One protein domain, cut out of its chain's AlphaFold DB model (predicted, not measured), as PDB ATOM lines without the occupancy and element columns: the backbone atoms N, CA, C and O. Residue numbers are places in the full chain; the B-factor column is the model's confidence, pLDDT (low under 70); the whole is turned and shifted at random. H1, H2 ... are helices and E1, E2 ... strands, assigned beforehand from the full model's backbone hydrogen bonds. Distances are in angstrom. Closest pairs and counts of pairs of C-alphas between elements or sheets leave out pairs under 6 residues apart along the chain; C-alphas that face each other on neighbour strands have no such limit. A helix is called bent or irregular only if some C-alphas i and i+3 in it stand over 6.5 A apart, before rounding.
ATOM      1  N   ARG A  74     184.469 161.704 101.425       91.69
ATOM      2  CA  ARG A  74     184.251 160.492 102.227       91.69
ATOM      3  C   ARG A  74     183.665 159.335 101.421       91.69
ATOM      4  O   ARG A  74     184.201 158.232 101.491       91.69
ATOM      5  N   SER A  75     182.572 159.552 100.688       89.31
ATOM      6  CA  SER A  75     181.920 158.464  99.948       89.31
ATOM      7  C   SER A  75     182.810 157.936  98.825       89.31
ATOM      8  O   SER A  75     182.904 156.722  98.645       89.31
ATOM      9  N   VAL A  76     183.523 158.820  98.124       92.88
ATOM     10  CA  VAL A  76     184.445 158.415  97.054       92.88
ATOM     11  C   VAL A  76     185.666 157.682  97.607       92.88
ATOM     12  O   VAL A  76     186.084 156.678  97.033       92.88
ATOM     13  N   ALA A  77     186.219 158.134  98.731       96.25
ATOM     14  CA  ALA A  77     187.378 157.507  99.356       96.25
ATOM     15  C   ALA A  77     187.063 156.095  99.879       96.25
ATOM     16  O   ALA A  77     187.846 155.172  99.658       96.25
ATOM     17  N   LEU A  78     185.897 155.901 100.509       94.31
ATOM     18  CA  LEU A  78     185.443 154.576 100.950       94.31
ATOM     19  C   LEU A  78     185.233 153.624  99.769       94.31
ATOM     20  O   LEU A  78     185.648 152.466  99.809       94.31
ATOM     21  N   ASP A  79     184.616 154.116  98.698       93.50
ATOM     22  CA  ASP A  79     184.383 153.320  97.499       93.50
ATOM     23  C   ASP A  79     185.689 152.977  96.756       93.50
ATOM     24  O   ASP A  79     185.852 151.855  96.273       93.50
ATOM     25  N   TYR A  80     186.664 153.891  96.742       97.00
ATOM     26  CA  TYR A  80     188.015 153.626  96.244       97.00
ATOM     27  C   TYR A  80     188.701 152.491  97.020       97.00
ATOM     28  O   TYR A  80     189.225 151.556  96.409       97.00
ATOM     29  N   VAL A  81     188.661 152.526  98.355       96.56
ATOM     30  CA  VAL A  81     189.230 151.461  99.197       96.56
ATOM     31  C   VAL A  81     188.527 150.130  98.943       96.56
ATOM     32  O   VAL A  81     189.194 149.109  98.763       96.56
ATOM     33  N   LYS A  82     187.192 150.131  98.844       94.94
ATOM     34  CA  LYS A  82     186.413 148.934  98.502       94.94
ATOM     35  C   LYS A  82     186.840 148.350  97.152       94.94
ATOM     36  O   LYS A  82     187.017 147.137  97.034       94.94
ATOM     37  N   ALA A  83     187.062 149.197  96.146       93.94
ATOM     38  CA  ALA A  83     187.559 148.764  94.843       93.94
ATOM     39  C   ALA A  83     188.970 148.152  94.933       93.94
ATOM     40  O   ALA A  83     189.225 147.118  94.312       93.94
ATOM     41  N   MET A  84     189.873 148.729  95.737       96.31
ATOM     42  CA  MET A  84     191.202 148.147  95.984       96.31
ATOM     43  C   MET A  84     191.128 146.788  96.690       96.31
ATOM     44  O   MET A  84     191.888 145.882  96.357       96.31
ATOM     45  N   GLN A  85     190.222 146.632  97.658       94.69
ATOM     46  CA  GLN A  85     190.017 145.367  98.364       94.69
ATOM     47  C   GLN A  85     189.469 144.283  97.427       94.69
ATOM     48  O   GLN A  85     189.953 143.154  97.463       94.69
ATOM     49  N   LEU A  86     188.520 144.625  96.550       94.44
ATOM     50  CA  LEU A  86     187.994 143.704  95.539       94.44
ATOM     51  C   LEU A  86     189.081 143.266  94.543       94.44
ATOM     52  O   LEU A  86     189.182 142.087  94.208       94.44
ATOM     53  N   ASP A  87     189.930 144.191  94.093       93.31
ATOM     54  CA  ASP A  87     191.072 143.861  93.233       93.31
ATOM     55  C   ASP A  87     192.085 142.958  93.957       93.31
ATOM     56  O   ASP A  87     192.593 142.001  93.376       93.31
ATOM     57  N   ALA A  88     192.313 143.187  95.254       95.00
ATOM     58  CA  ALA A  88     193.180 142.347  96.074       95.00
ATOM     59  C   ALA A  88     192.649 140.917  96.279       95.00
ATOM     60  O   ALA A  88     193.456 140.004  96.441       95.00
ATOM     61  N   GLN A  89     191.330 140.692  96.231       93.75
ATOM     62  CA  GLN A  89     190.762 139.334  96.246       93.75
ATOM     63  C   GLN A  89     191.161 138.545  94.992       93.75
ATOM     64  O   GLN A  89     191.431 137.353  95.071       93.75
ATOM     65  N   ARG A  90     191.245 139.222  93.841       94.06
ATOM     66  CA  ARG A  90     191.691 138.624  92.571       94.06
ATOM     67  C   ARG A  90     193.216 138.540  92.479       94.06
ATOM     68  O   ARG A  90     193.747 137.689  91.774       94.06
ATOM     69  N   ARG A  91     193.923 139.457  93.147       94.00
ATOM     70  CA  ARG A  91     195.384 139.622  93.104       94.00
ATOM     71  C   ARG A  91     195.941 139.759  94.526       94.00
ATOM     72  O   ARG A  91     196.144 140.884  94.995       94.00
ATOM     73  N   PRO A  92     196.233 138.641  95.217       92.00
ATOM     74  CA  PRO A  92     196.600 138.651  96.638       92.00
ATOM     75  C   PRO A  92     197.820 139.515  96.987       92.00
ATOM     76  O   PRO A  92     197.886 140.092  98.072       92.00
ATOM     77  N   ASN A  93     198.763 139.691  96.057       93.56
ATOM     78  CA  ASN A  93     199.924 140.572  96.233       93.56
ATOM     79  C   ASN A  93     199.552 142.056  96.440       93.56
ATOM     80  O   ASN A  93     200.349 142.818  96.983       93.56
ATOM     81  N   ARG A  94     198.338 142.477  96.059       93.19
ATOM     82  CA  ARG A  94     197.832 143.847  96.254       93.19
ATOM     83  C   ARG A  94     197.149 144.064  97.603       93.19
ATOM     84  O   ARG A  94     196.866 145.208  97.960       93.19
ATOM     85  N   LEU A  95     196.940 143.007  98.390       93.25
ATOM     86  CA  LEU A  95     196.266 143.091  99.687       93.25
ATOM     87  C   LEU A  95     196.972 144.039 100.661       93.25
ATOM     88  O   LEU A  95     196.310 144.797 101.367       93.25
ATOM     89  N   GLY A  96     198.308 144.032 100.680       92.69
ATOM     90  CA  GLY A  96     199.085 144.948 101.520       92.69
ATOM     91  C   GLY A  96     198.824 146.417 101.176       92.69
ATOM     92  O   GLY A  96     198.596 147.228 102.073       92.69
ATOM     93  N   ALA A  97     198.776 146.745  99.882       94.25
ATOM     94  CA  ALA A  97     198.489 148.099  99.411       94.25
ATOM     95  C   ALA A  97     197.049 148.528  99.736       94.25
ATOM     96  O   ALA A  97     196.843 149.651 100.187       94.25
ATOM     97  N   ALA A  98     196.069 147.632  99.571       95.25
ATOM     98  CA  ALA A  98     194.674 147.903  99.916       95.25
ATOM     99  C   ALA A  98     194.488 148.161 101.423       95.25
ATOM    100  O   ALA A  98     193.835 149.129 101.801       95.25
ATOM    101  N   LYS A  99     195.117 147.348 102.286       94.38
ATOM    102  CA  LYS A  99     195.098 147.545 103.748       94.38
ATOM    103  C   LYS A  99     195.755 148.861 104.164       94.38
ATOM    104  O   LYS A  99     195.254 149.551 105.046       94.38
ATOM    105  N   TYR A 100     196.876 149.212 103.533       94.75
ATOM    106  CA  TYR A 100     197.542 150.485 103.798       94.75
ATOM    107  C   TYR A 100     196.680 151.677 103.363       94.75
ATOM    108  O   TYR A 100     196.531 152.628 104.127       94.75
ATOM    109  N   ALA A 101     196.069 151.607 102.175       96.69
ATOM    110  CA  ALA A 101     195.159 152.638 101.684       96.69
ATOM    111  C   ALA A 101     193.955 152.830 102.615       96.69
ATOM    112  O   ALA A 101     193.642 153.965 102.953       96.69
ATOM    113  N   ASP A 102     193.337 151.738 103.077       96.06
ATOM    114  CA  ASP A 102     192.235 151.766 104.045       96.06
ATOM    115  C   ASP A 102     192.631 152.493 105.338       96.06
ATOM    116  O   ASP A 102     191.958 153.432 105.763       96.06
ATOM    117  N   ALA A 103     193.784 152.148 105.918       95.00
ATOM    118  CA  ALA A 103     194.282 152.792 107.132       95.00
ATOM    119  C   ALA A 103     194.555 154.297 106.945       95.00
ATOM    120  O   ALA A 103     194.226 155.093 107.823       95.00
ATOM    121  N   VAL A 104     195.138 154.703 105.811       96.50
ATOM    122  CA  VAL A 104     195.401 156.122 105.498       96.50
ATOM    123  C   VAL A 104     194.096 156.886 105.270       96.50
ATOM    124  O   VAL A 104     193.911 157.981 105.804       96.50
ATOM    125  N   VAL A 105     193.174 156.308 104.501       97.12
ATOM    126  CA  VAL A 105     191.879 156.917 104.177       97.12
ATOM    127  C   VAL A 105     191.046 157.121 105.439       97.12
ATOM    128  O   VAL A 105     190.540 158.218 105.665       97.12
ATOM    129  N   THR A 106     190.919 156.087 106.266       95.62
ATOM    130  CA  THR A 106     190.074 156.117 107.467       95.62
ATOM    131  C   THR A 106     190.643 157.005 108.567       95.62
ATOM    132  O   THR A 106     189.874 157.711 109.215       95.62
ATOM    133  N   ARG A 107     191.969 157.008 108.762       94.81
ATOM    134  CA  ARG A 107     192.613 157.761 109.847       94.81
ATOM    135  C   ARG A 107     192.911 159.214 109.501       94.81
ATOM    136  O   ARG A 107     192.807 160.065 110.373       94.81
ATOM    137  N   TYR A 108     193.303 159.500 108.261       96.44
ATOM    138  CA  TYR A 108     193.817 160.825 107.900       96.44
ATOM    139  C   TYR A 108     192.910 161.546 106.909       96.44
ATOM    140  O   TYR A 108     192.457 162.654 107.180       96.44
ATOM    141  N   LEU A 109     192.601 160.917 105.772       97.00
ATOM    142  CA  LEU A 109     191.916 161.621 104.686       97.00
ATOM    143  C   LEU A 109     190.449 161.928 105.029       97.00
ATOM    144  O   LEU A 109     190.006 163.063 104.877       97.00
ATOM    145  N   ILE A 110     189.686 160.945 105.513       95.94
ATOM    146  CA  ILE A 110     188.266 161.140 105.846       95.94
ATOM    147  C   ILE A 110     188.074 162.123 107.011       95.94
ATOM    148  O   ILE A 110     187.213 162.992 106.874       95.94
ATOM    149  N   PRO A 111     188.815 162.045 108.134       95.88
ATOM    150  CA  PRO A 111     188.647 163.005 109.226       95.88
ATOM    151  C   PRO A 111     188.972 164.447 108.821       95.88
ATOM    152  O   PRO A 111     188.267 165.365 109.242       95.88
ATOM    153  N   PHE A 112     189.969 164.639 107.952       96.81
ATOM    154  CA  PHE A 112     190.353 165.962 107.468       96.81
ATOM    155  C   PHE A 112     189.362 166.531 106.439       96.81
ATOM    156  O   PHE A 112     188.783 167.597 106.651       96.81
ATOM    157  N   PHE A 113     189.126 165.818 105.329       94.19
ATOM    158  CA  PHE A 113     188.276 166.301 104.228       94.19
ATOM    159  C   PHE A 113     186.776 166.138 104.500       94.19
ATOM    160  O   PHE A 113     185.950 166.779 103.849       94.19
ATOM    161  N   LYS A 114     186.399 165.291 105.464       91.88
ATOM    162  CA  LYS A 114     185.014 165.065 105.899       91.88
ATOM    163  C   LYS A 114     184.101 164.784 104.699       91.88
ATOM    164  O   LYS A 114     184.372 163.905 103.883       91.88
ATOM    165  N   THR A 115     182.997 165.514 104.600       86.75
ATOM    166  CA  THR A 115     181.982 165.375 103.554       86.75
ATOM    167  C   THR A 115     182.070 166.468 102.489       86.75
ATOM    168  O   THR A 115     181.102 166.659 101.757       86.75
ATOM    169  N   ILE A 116     183.201 167.180 102.386       88.06
ATOM    170  CA  ILE A 116     183.429 168.181 101.331       88.06
ATOM    171  C   ILE A 116     183.221 167.516  99.965       88.06
ATOM    172  O   ILE A 116     183.606 166.361  99.774       88.06
ATOM    173  N   ALA A 117     182.586 168.213  99.022       86.00
ATOM    174  CA  ALA A 117     182.431 167.708  97.661       86.00
ATOM    175  C   ALA A 117     183.809 167.449  97.041       86.00
ATOM    176  O   ALA A 117     184.705 168.282  97.160       86.00
ATOM    177  N   ILE A 118     183.998 166.312  96.367       89.00
ATOM    178  CA  ILE A 118     185.323 165.977  95.825       89.00
ATOM    179  C   ILE A 118     185.809 166.983  94.769       89.00
ATOM    180  O   ILE A 118     187.007 167.227  94.671       89.00
ATOM    181  N   SER A 119     184.883 167.615  94.045       86.38
ATOM    182  CA  SER A 119     185.144 168.716  93.108       86.38
ATOM    183  C   SER A 119     185.567 170.021  93.791       86.38
ATOM    184  O   SER A 119     186.219 170.849  93.170       86.38
ATOM    185  N   ALA A 120     185.216 170.213  95.066       87.56
ATOM    186  CA  ALA A 120     185.540 171.417  95.828       87.56
ATOM    187  C   ALA A 120     186.910 171.339  96.522       87.56
ATOM    188  O   ALA A 120     187.325 172.291  97.185       87.56
ATOM    189  N   VAL A 121     187.621 170.210  96.415       91.56
ATOM    190  CA  VAL A 121     188.961 170.086  96.991       91.56
ATOM    191  C   VAL A 121     189.956 170.815  96.093       91.56
ATOM    192  O   VAL A 121     190.324 170.331  95.027       91.56
ATOM    193  N   THR A 122     190.393 171.989  96.536       91.88
ATOM    194  CA  THR A 122     191.359 172.830  95.820       91.88
ATOM    195  C   THR A 122     192.801 172.470  96.175       91.88
ATOM    196  O   THR A 122     193.070 171.772  97.154       91.88
ATOM    197  N   GLN A 123     193.759 173.006  95.413       93.69
ATOM    198  CA  GLN A 123     195.188 172.864  95.710       93.69
ATOM    199  C   GLN A 123     195.560 173.429  97.092       93.69
ATOM    200  O   GLN A 123     196.312 172.786  97.821       93.69
ATOM    201  N   ALA A 124     194.999 174.578  97.485       93.94
ATOM    202  CA  ALA A 124     195.211 175.156  98.816       93.94
ATOM    203  C   ALA A 124     194.813 174.169  99.926       93.94
ATOM    204  O   ALA A 124     195.563 173.955 100.878       93.94
ATOM    205  N   LYS A 125     193.695 173.457  99.736       94.88
ATOM    206  CA  LYS A 125     193.216 172.449 100.685       94.88
ATOM    207  C   LYS A 125     194.157 171.253 100.829       94.88
ATOM    208  O   LYS A 125     194.216 170.646 101.896       94.88
ATOM    209  N   LEU A 126     194.898 170.910  99.774       95.75
ATOM    210  CA  LEU A 126     195.912 169.854  99.824       95.75
ATOM    211  C   LEU A 126     197.132 170.265 100.664       95.75
ATOM    212  O   LEU A 126     197.680 169.439 101.400       95.75
ATOM    213  N   TYR A 127     197.538 171.534 100.589       95.19
ATOM    214  CA  TYR A 127     198.604 172.060 101.445       95.19
ATOM    215  C   TYR A 127     198.161 172.128 102.909       95.19
ATOM    216  O   TYR A 127     198.871 171.594 103.757       95.19
ATOM    217  N   GLU A 128     196.942 172.604 103.191       95.62
ATOM    218  CA  GLU A 128     196.365 172.549 104.545       95.62
ATOM    219  C   GLU A 128     196.357 171.116 105.109       95.62
ATOM    220  O   GLU A 128     196.726 170.894 106.263       95.62
ATOM    221  N   TYR A 129     195.977 170.124 104.289       96.31
ATOM    222  CA  TYR A 129     196.028 168.712 104.682       96.31
ATOM    223  C   TYR A 129     197.445 168.277 105.055       96.31
ATOM    224  O   TYR A 129     197.645 167.536 106.014       96.31
ATOM    225  N   THR A 130     198.436 168.720 104.289       94.88
ATOM    226  CA  THR A 130     199.831 168.318 104.481       94.88
ATOM    227  C   THR A 130     200.404 168.893 105.766       94.88
ATOM    228  O   THR A 130     201.058 168.161 106.511       94.88
ATOM    229  N   ASP A 131     200.108 170.156 106.064       94.44
ATOM    230  CA  ASP A 131     200.536 170.813 107.298       94.44
ATOM    231  C   ASP A 131     199.860 170.185 108.520       94.44
ATOM    232  O   ASP A 131     200.533 169.821 109.487       94.44
ATOM    233  N   TRP A 132     198.551 169.928 108.436       95.94
ATOM    234  CA  TRP A 132     197.823 169.177 109.460       95.94
ATOM    235  C   TRP A 132     198.406 167.772 109.661       95.94
ATOM    236  O   TRP A 132     198.582 167.302 110.785       95.94
ATOM    237  N   ARG A 133     198.767 167.082 108.573       95.44
ATOM    238  CA  ARG A 133     199.287 165.716 108.640       95.44
ATOM    239  C   ARG A 133     200.671 165.646 109.286       95.44
ATOM    240  O   ARG A 133     200.959 164.635 109.936       95.44
ATOM    241  N   ARG A 134     201.510 166.679 109.128       94.62
ATOM    242  CA  ARG A 134     202.821 166.772 109.797       94.62
ATOM    243  C   ARG A 134     202.674 166.790 111.312       94.62
ATOM    244  O   ARG A 134     203.377 166.032 111.971       94.62
ATOM    245  N   SER A 135     201.725 167.564 111.833       93.75
ATOM    246  CA  SER A 135     201.518 167.761 113.273       93.75
ATOM    247  C   SER A 135     200.514 166.796 113.919       93.75
ATOM    248  O   SER A 135     200.399 166.752 115.143       93.75
ATOM    249  N   TYR A 136     199.814 165.973 113.128       95.00
ATOM    250  CA  TYR A 136     198.749 165.071 113.595       95.00
ATOM    251  C   TYR A 136     199.101 164.246 114.844       95.00
ATOM    252  O   TYR A 136     198.288 164.127 115.758       95.00
ATOM    253  N   TRP A 137     200.301 163.662 114.877       93.44
ATOM    254  CA  TRP A 137     200.737 162.770 115.956       93.44
ATOM    255  C   TRP A 137     201.443 163.483 117.115       93.44
ATOM    256  O   TRP A 137     201.655 162.852 118.149       93.44
ATOM    257  N   THR A 138     201.823 164.752 116.946       91.81
ATOM    258  CA  THR A 138     202.570 165.532 117.941       91.81
ATOM    259  C   THR A 138     201.649 166.474 118.706       91.81
ATOM    260  O   THR A 138     201.543 166.370 119.924       91.81
ATOM    261  N   THR A 139     200.940 167.358 118.001       91.69
ATOM    262  CA  THR A 139     200.040 168.360 118.598       91.69
ATOM    263  C   THR A 139     198.587 168.225 118.141       91.69
ATOM    264  O   THR A 139     197.718 168.890 118.697       91.69
ATOM    265  N   GLY A 140     198.319 167.400 117.127       88.81
ATOM    266  CA  GLY A 140     196.983 167.189 116.569       88.81
ATOM    267  C   GLY A 140     196.158 166.112 117.280       88.81
ATOM    268  O   GLY A 140     196.468 165.668 118.385       88.81
ATOM    269  N   ASP A 141     195.096 165.667 116.605       86.88
ATOM    270  CA  ASP A 141     194.098 164.734 117.149       86.88
ATOM    271  C   ASP A 141     194.709 163.399 117.611       86.88
ATOM    272  O   ASP A 141     194.277 162.819 118.608       86.88
ATOM    273  N   GLY A 142     195.758 162.933 116.925       88.69
ATOM    274  CA  GLY A 142     196.461 161.692 117.246       88.69
ATOM    275  C   GLY A 142     197.452 161.807 118.408       88.69
ATOM    276  O   GLY A 142     197.978 160.790 118.851       88.69
ATOM    277  N   ALA A 143     197.722 163.006 118.936       89.50
ATOM    278  CA  ALA A 143     198.764 163.229 119.946       89.50
ATOM    279  C   ALA A 143     198.578 162.407 121.231       89.50
ATOM    280  O   ALA A 143     199.547 162.008 121.870       89.50
ATOM    281  N   LYS A 144     197.326 162.126 121.605       89.12
ATOM    282  CA  LYS A 144     196.984 161.372 122.822       89.12
ATOM    283  C   LYS A 144     196.707 159.889 122.556       89.12
ATOM    284  O   LYS A 144     196.535 159.117 123.501       89.12
ATOM    285  N   GLU A 145     196.643 159.476 121.292       88.75
ATOM    286  CA  GLU A 145     196.313 158.104 120.915       88.75
ATOM    287  C   GLU A 145     197.526 157.183 121.056       88.75
ATOM    288  O   GLU A 145     198.471 157.262 120.282       88.75
ATOM    289  N   LYS A 146     197.486 156.245 122.006       86.00
ATOM    290  CA  LYS A 146     198.614 155.323 122.243       86.00
ATOM    291  C   LYS A 146     198.728 154.210 121.198       86.00
ATOM    292  O   LYS A 146     199.826 153.728 120.915       86.00
ATOM    293  N   PHE A 147     197.599 153.765 120.650       88.31
ATOM    294  CA  PHE A 147     197.529 152.596 119.777       88.31
ATOM    295  C   PHE A 147     196.891 152.948 118.440       88.31
ATOM    296  O   PHE A 147     195.865 153.617 118.380       88.31
ATOM    297  N   LEU A 148     197.470 152.418 117.367       87.00
ATOM    298  CA  LEU A 148     196.846 152.378 116.053       87.00
ATOM    299  C   LEU A 148     195.688 151.375 116.036       87.00
ATOM    300  O   LEU A 148     195.553 150.512 116.907       87.00
ATOM    301  N   THR A 149     194.899 151.445 114.962       83.12
ATOM    302  CA  THR A 149     193.825 150.497 114.655       83.12
ATOM    303  C   THR A 149     194.311 149.049 114.831       83.12
ATOM    304  O   THR A 149     195.250 148.634 114.139       83.12
ATOM    305  N   PRO A 150     193.710 148.274 115.752       85.69
ATOM    306  CA  PRO A 150     194.152 146.918 116.027       85.69
ATOM    307  C   PRO A 150     193.847 145.990 114.853       85.69
ATOM    308  O   PRO A 150     192.846 146.156 114.156       85.69
ATOM    309  N   TYR A 151     194.687 144.975 114.662       84.88
ATOM    310  CA  TYR A 151     194.516 143.980 113.604       84.88
ATOM    311  C   TYR A 151     194.822 142.568 114.106       84.88
ATOM    312  O   TYR A 151     195.529 142.377 115.094       84.88
ATOM    313  N   MET A 152     194.285 141.564 113.416       86.88
ATOM    314  CA  MET A 152     194.523 140.159 113.743       86.88
ATOM    315  C   MET A 152     195.811 139.661 113.082       86.88
ATOM    316  O   MET A 152     195.998 139.814 111.873       86.88
ATOM    317  N   ARG A 153     196.686 139.026 113.864       84.50
ATOM    318  CA  ARG A 153     197.885 138.323 113.393       84.50
ATOM    319  C   ARG A 153     197.955 136.965 114.082       84.50
ATOM    320  O   ARG A 153     198.040 136.908 115.303       84.50
ATOM    321  N   ASN A 154     197.925 135.883 113.303       87.38
ATOM    322  CA  ASN A 154     197.983 134.503 113.806       87.38
ATOM    323  C   ASN A 154     196.967 134.233 114.940       87.38
ATOM    324  O   ASN A 154     197.333 133.737 116.000       87.38
ATOM    325  N   GLY A 155     195.710 134.656 114.757       87.56
ATOM    326  CA  GLY A 155     194.639 134.485 115.753       87.56
ATOM    327  C   GLY A 155     194.720 135.398 116.985       87.56
ATOM    328  O   GLY A 155     193.783 135.426 117.774       87.56
ATOM    329  N   LYS A 156     195.791 136.189 117.145       89.94
ATOM    330  CA  LYS A 156     195.944 137.161 118.236       89.94
ATOM    331  C   LYS A 156     195.659 138.577 117.747       89.94
ATOM    332  O   LYS A 156     196.070 138.966 116.651       89.94
ATOM    333  N   LYS A 157     194.988 139.372 118.582       90.25
ATOM    334  CA  LYS A 157     194.764 140.797 118.326       90.25
ATOM    335  C   LYS A 157     196.027 141.578 118.688       90.25
ATOM    336  O   LYS A 157     196.473 141.545 119.830       90.25
ATOM    337  N   VAL A 158     196.609 142.254 117.705       89.81
ATOM    338  CA  VAL A 158     197.806 143.086 117.862       89.81
ATOM    339  C   VAL A 158     197.390 144.550 117.925       89.81
ATOM    340  O   VAL A 158     196.609 145.012 117.091       89.81
ATOM    341  N   PHE A 159     197.952 145.272 118.895       88.25
ATOM    342  CA  PHE A 159     197.767 146.708 119.097       88.25
ATOM    343  C   PHE A 159     199.077 147.436 118.768       88.25
ATOM    344  O   PHE A 159     199.935 147.584 119.638       88.25
ATOM    345  N   PRO A 160     199.297 147.821 117.500       87.31
ATOM    346  CA  PRO A 160     200.501 148.553 117.124       87.31
ATOM    347  C   PRO A 160     200.559 149.912 117.834       87.31
ATOM    348  O   PRO A 160     199.558 150.622 117.874       87.31
ATOM    349  N   LEU A 161     201.723 150.285 118.374       90.12
ATOM    350  CA  LEU A 161     201.918 151.591 119.014       90.12
ATOM    351  C   LEU A 161     201.933 152.721 117.979       90.12
ATOM    352  O   LEU A 161     202.504 152.573 116.890       90.12
ATOM    353  N   ALA A 162     201.344 153.856 118.352       88.94
ATOM    354  CA  ALA A 162     201.480 155.098 117.610       88.94
ATOM    355  C   ALA A 162     202.891 155.666 117.730       88.94
ATOM    356  O   ALA A 162     203.494 155.683 118.800       88.94
ATOM    357  N   LYS A 163     203.422 156.125 116.596       88.12
ATOM    358  CA  LYS A 163     204.658 156.899 116.569       88.12
ATOM    359  C   LYS A 163     204.282 158.366 116.678       88.12
ATOM    360  O   LYS A 163     203.807 158.935 115.697       88.12
ATOM    361  N   HIS A 164     204.487 158.942 117.858       90.25
ATOM    362  CA  HIS A 164     204.246 160.356 118.160       90.25
ATOM    363  C   HIS A 164     205.334 161.264 117.570       90.25
ATOM    364  O   HIS A 164     205.970 162.047 118.264       90.25
ATOM    365  N   GLU A 165     205.581 161.099 116.273       92.12
ATOM    366  CA  GLU A 165     206.593 161.806 115.496       92.12
ATOM    367  C   GLU A 165     205.921 162.520 114.323       92.12
ATOM    368  O   GLU A 165     204.884 162.079 113.810       92.12
ATOM    369  N   GLU A 166     206.540 163.602 113.856       91.38
ATOM    370  CA  GLU A 166     206.063 164.293 112.666       91.38
ATOM    371  C   GLU A 166     206.132 163.404 111.420       91.38
ATOM    372  O   GLU A 166     207.029 162.573 111.235       91.38
ATOM    373  N   ALA A 167     205.174 163.594 110.514       91.94
ATOM    374  CA  ALA A 167     205.165 162.857 109.259       91.94
ATOM    375  C   ALA A 167     206.365 163.248 108.383       91.94
ATOM    376  O   ALA A 167     206.478 164.377 107.909       91.94
ATOM    377  N   THR A 168     207.234 162.277 108.098       93.00
ATOM    378  CA  THR A 168     208.356 162.475 107.173       93.00
ATOM    379  C   THR A 168     207.872 162.738 105.745       93.00
ATOM    380  O   THR A 168     206.851 162.195 105.315       93.00
ATOM    381  N   ASP A 169     208.654 163.472 104.947       92.94
ATOM    382  CA  ASP A 169     208.308 163.776 103.544       92.94
ATOM    383  C   ASP A 169     208.076 162.513 102.694       92.94
ATOM    384  O   ASP A 169     207.210 162.473 101.819       92.94
ATOM    385  N   ALA A 170     208.808 161.431 102.984       92.38
ATOM    386  CA  ALA A 170     208.616 160.132 102.338       92.38
ATOM    387  C   ALA A 170     207.256 159.500 102.676       92.38
ATOM    388  O   ALA A 170     206.690 158.748 101.882       92.38
ATOM    389  N   THR A 171     206.740 159.761 103.874       93.25
ATOM    390  CA  THR A 171     205.424 159.290 104.317       93.25
ATOM    391  C   THR A 171     204.326 160.118 103.668       93.25
ATOM    392  O   THR A 171     203.453 159.535 103.033       93.25
ATOM    393  N   LEU A 172     204.443 161.449 103.690       94.56
ATOM    394  CA  LEU A 172     203.501 162.357 103.026       94.56
ATOM    395  C   LEU A 172     203.364 162.045 101.533       94.56
ATOM    396  O   LEU A 172     202.256 161.968 101.015       94.56
ATOM    397  N   ARG A 173     204.472 161.757 100.839       94.25
ATOM    398  CA  ARG A 173     204.425 161.334  99.430       94.25
ATOM    399  C   ARG A 173     203.693 160.015  99.215       94.25
ATOM    400  O   ARG A 173     202.912 159.913  98.274       94.25
ATOM    401  N   ARG A 174     203.935 159.008 100.059       94.00
ATOM    402  CA  ARG A 174     203.232 157.715  99.971       94.00
ATOM    403  C   ARG A 174     201.735 157.881 100.211       94.00
ATOM    404  O   ARG A 174     200.941 157.292  99.487       94.00
ATOM    405  N   GLU A 175     201.352 158.712 101.172       95.50
ATOM    406  CA  GLU A 175     199.949 159.037 101.442       95.50
ATOM    407  C   GLU A 175     199.325 159.855 100.298       95.50
ATOM    408  O   GLU A 175     198.199 159.576  99.889       95.50
ATOM    409  N   ASN A 176     200.073 160.776  99.682       95.38
ATOM    410  CA  ASN A 176     199.607 161.541  98.523       95.38
ATOM    411  C   ASN A 176     199.337 160.659  97.290       95.38
ATOM    412  O   ASN A 176     198.450 160.960  96.493       95.38
ATOM    413  N   VAL A 177     200.042 159.530  97.138       95.50
ATOM    414  CA  VAL A 177     199.707 158.529  96.107       95.50
ATOM    415  C   VAL A 177     198.306 157.955  96.340       95.50
ATOM    416  O   VAL A 177     197.562 157.763  95.379       95.50
ATOM    417  N   ILE A 178     197.918 157.724  97.599       97.12
ATOM    418  CA  ILE A 178     196.572 157.250  97.956       97.12
ATOM    419  C   ILE A 178     195.534 158.339  97.681       97.12
ATOM    420  O   ILE A 178     194.533 158.058  97.026       97.12
ATOM    421  N   LEU A 179     195.801 159.580  98.097       96.75
ATOM    422  CA  LEU A 179     194.934 160.733  97.831       96.75
ATOM    423  C   LEU A 179     194.713 160.944  96.323       96.75
ATOM    424  O   LEU A 179     193.579 161.026  95.858       96.75
ATOM    425  N   SER A 180     195.788 160.906  95.536       95.75
ATOM    426  CA  SER A 180     195.726 160.933  94.069       95.75
ATOM    427  C   SER A 180     194.939 159.747  93.499       95.75
ATOM    428  O   SER A 180     194.245 159.884  92.494       95.75
ATOM    429  N   GLY A 181     195.030 158.572  94.128       96.38
ATOM    430  CA  GLY A 181     194.239 157.390  93.787       96.38
ATOM    431  C   GLY A 181     192.734 157.611  93.959       96.38
ATOM    432  O   GLY A 181     191.969 157.239  93.066       96.38
ATOM    433  N   VAL A 182     192.323 158.287  95.038       96.75
ATOM    434  CA  VAL A 182     190.925 158.683  95.281       96.75
ATOM    435  C   VAL A 182     190.429 159.620  94.177       96.75
ATOM    436  O   VAL A 182     189.381 159.361  93.589       96.75
ATOM    437  N   PHE A 183     191.198 160.649  93.809       95.88
ATOM    438  CA  PHE A 183     190.822 161.545  92.706       95.88
ATOM    439  C   PHE A 183     190.753 160.824  91.356       95.88
ATOM    440  O   PHE A 183     189.782 160.976  90.621       95.88
ATOM    441  N   LYS A 184     191.723 159.959  91.037       95.44
ATOM    442  CA  LYS A 184     191.675 159.130  89.817       95.44
ATOM    443  C   LYS A 184     190.464 158.199  89.795       95.44
ATOM    444  O   LYS A 184     189.942 157.875  88.730       95.44
ATOM    445  N   HIS A 185     190.031 157.717  90.955       94.31
ATOM    446  CA  HIS A 185     188.805 156.936  91.083       94.31
ATOM    447  C   HIS A 185     187.558 157.787  90.836       94.31
ATOM    448  O   HIS A 185     186.672 157.355  90.103       94.31
ATOM    449  N   ALA A 186     187.536 159.017  91.349       91.44
ATOM    450  CA  ALA A 186     186.480 159.991  91.084       91.44
ATOM    451  C   ALA A 186     186.356 160.319  89.586       91.44
ATOM    452  O   ALA A 186     185.251 160.298  89.048       91.44
ATOM    453  N   VAL A 187     187.487 160.526  88.901       92.00
ATOM    454  CA  VAL A 187     187.546 160.736  87.443       92.00
ATOM    455  C   VAL A 187     186.965 159.541  86.690       92.00
ATOM    456  O   VAL A 187     186.114 159.713  85.824       92.00
ATOM    457  N   ARG A 188     187.372 158.311  87.041       89.31
ATOM    458  CA  ARG A 188     186.841 157.084  86.412       89.31
ATOM    459  C   ARG A 188     185.333 156.924  86.594       89.31
ATOM    460  O   ARG A 188     184.688 156.305  85.756       89.31
ATOM    461  N   LYS A 189     184.781 157.467  87.680       84.44
ATOM    462  CA  LYS A 189     183.341 157.499  87.952       84.44
ATOM    463  C   LYS A 189     182.614 158.697  87.331       84.44
ATOM    464  O   LYS A 189     181.413 158.817  87.534       84.44
ATOM    465  N   GLY A 190     183.315 159.575  86.612       81.38
ATOM    466  CA  GLY A 190     182.733 160.774  86.006       81.38
ATOM    467  C   GLY A 190     182.313 161.845  87.018       81.38
ATOM    468  O   GLY A 190     181.496 162.694  86.686       81.38
TER     469      GLY A 190
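Overview. This is residues 74 to 190 of the 254 residues of an uncharacterized protein of Sulfitobacter sediminilitoris (UniProt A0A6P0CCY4). A helical hairpin, H1 and H2, is crossed by H5, while H3 lies across the far end of H2. A small strand hairpin, E1 and E2, forms an arm away from these helices, and its residues 152 to 157 stick out. The printed part has 117 residues, with five named helices and two named strands in the order H1, H2, H3, H4, E1, E2, H5; the class is mostly helix and the sheet, E1 - E2, is antiparallel. The whole is compact, with a radius of gyration of the C-alphas of 14.9 A and spans of 42 by 39 by 25 A.

Arrangement. Start at H1, residues 74 to 90, which touches H2, residues 92 to 113, at a shallow tilt of 7 degrees, opposite ways, as a hairpin; their closest C-alphas, Ala 88 and Leu 95, are 4.8 A apart. H3, residues 123 to 135, is close to H2 but not clearly touching, with the closest C-alphas, Phe 112 and Tyr 129, 6.9 A apart. H4, residues 141 to 144, and H3 are near each other. Next come E1, residues 151 to 153, and E2, residues 156 to 158, an antiparallel hairpin with N 158 and O 151 within hydrogen-bond range at 2.8 A. H5, residues 169 to 188, touches H2 about perpendicular at 88 degrees, closest at the C-alphas of Ala 101 and Ile 178, 6.1 A. It touches H1 at 87 degrees, also about perpendicular, closest at the C-alphas of Ala 77 and Val 182, 5.5 A. Every O i to N i+4 pair is within range in H3, against 12 of 13 in H1, 14 of 18 in H2 and 15 of 16 in H5; H4 is too short for such a pair.

Along the chain. Find C-alpha 74 at (184.251, 160.492, 102.227), where H1 begins its 25.0 A. H2 is 29.9 A long with a kink of 37 degrees near residue 105, and H3 is 19.4 A. H2 is only just irregular, with C-alphas 93 and 96 6.9 A apart, and H4 is irregular, with C-alphas 141 and 144 7.2 A apart. H5 runs 28.3 A to C-alpha 188 at (186.841, 157.084, 86.412).

Size, cuts and confidence. Look to Ala 124 and Gly 155 for the two C-alphas farthest apart, 44.1 A. The printed part has no cut, no link is long, and no printed residue is under 70 in pLDDT.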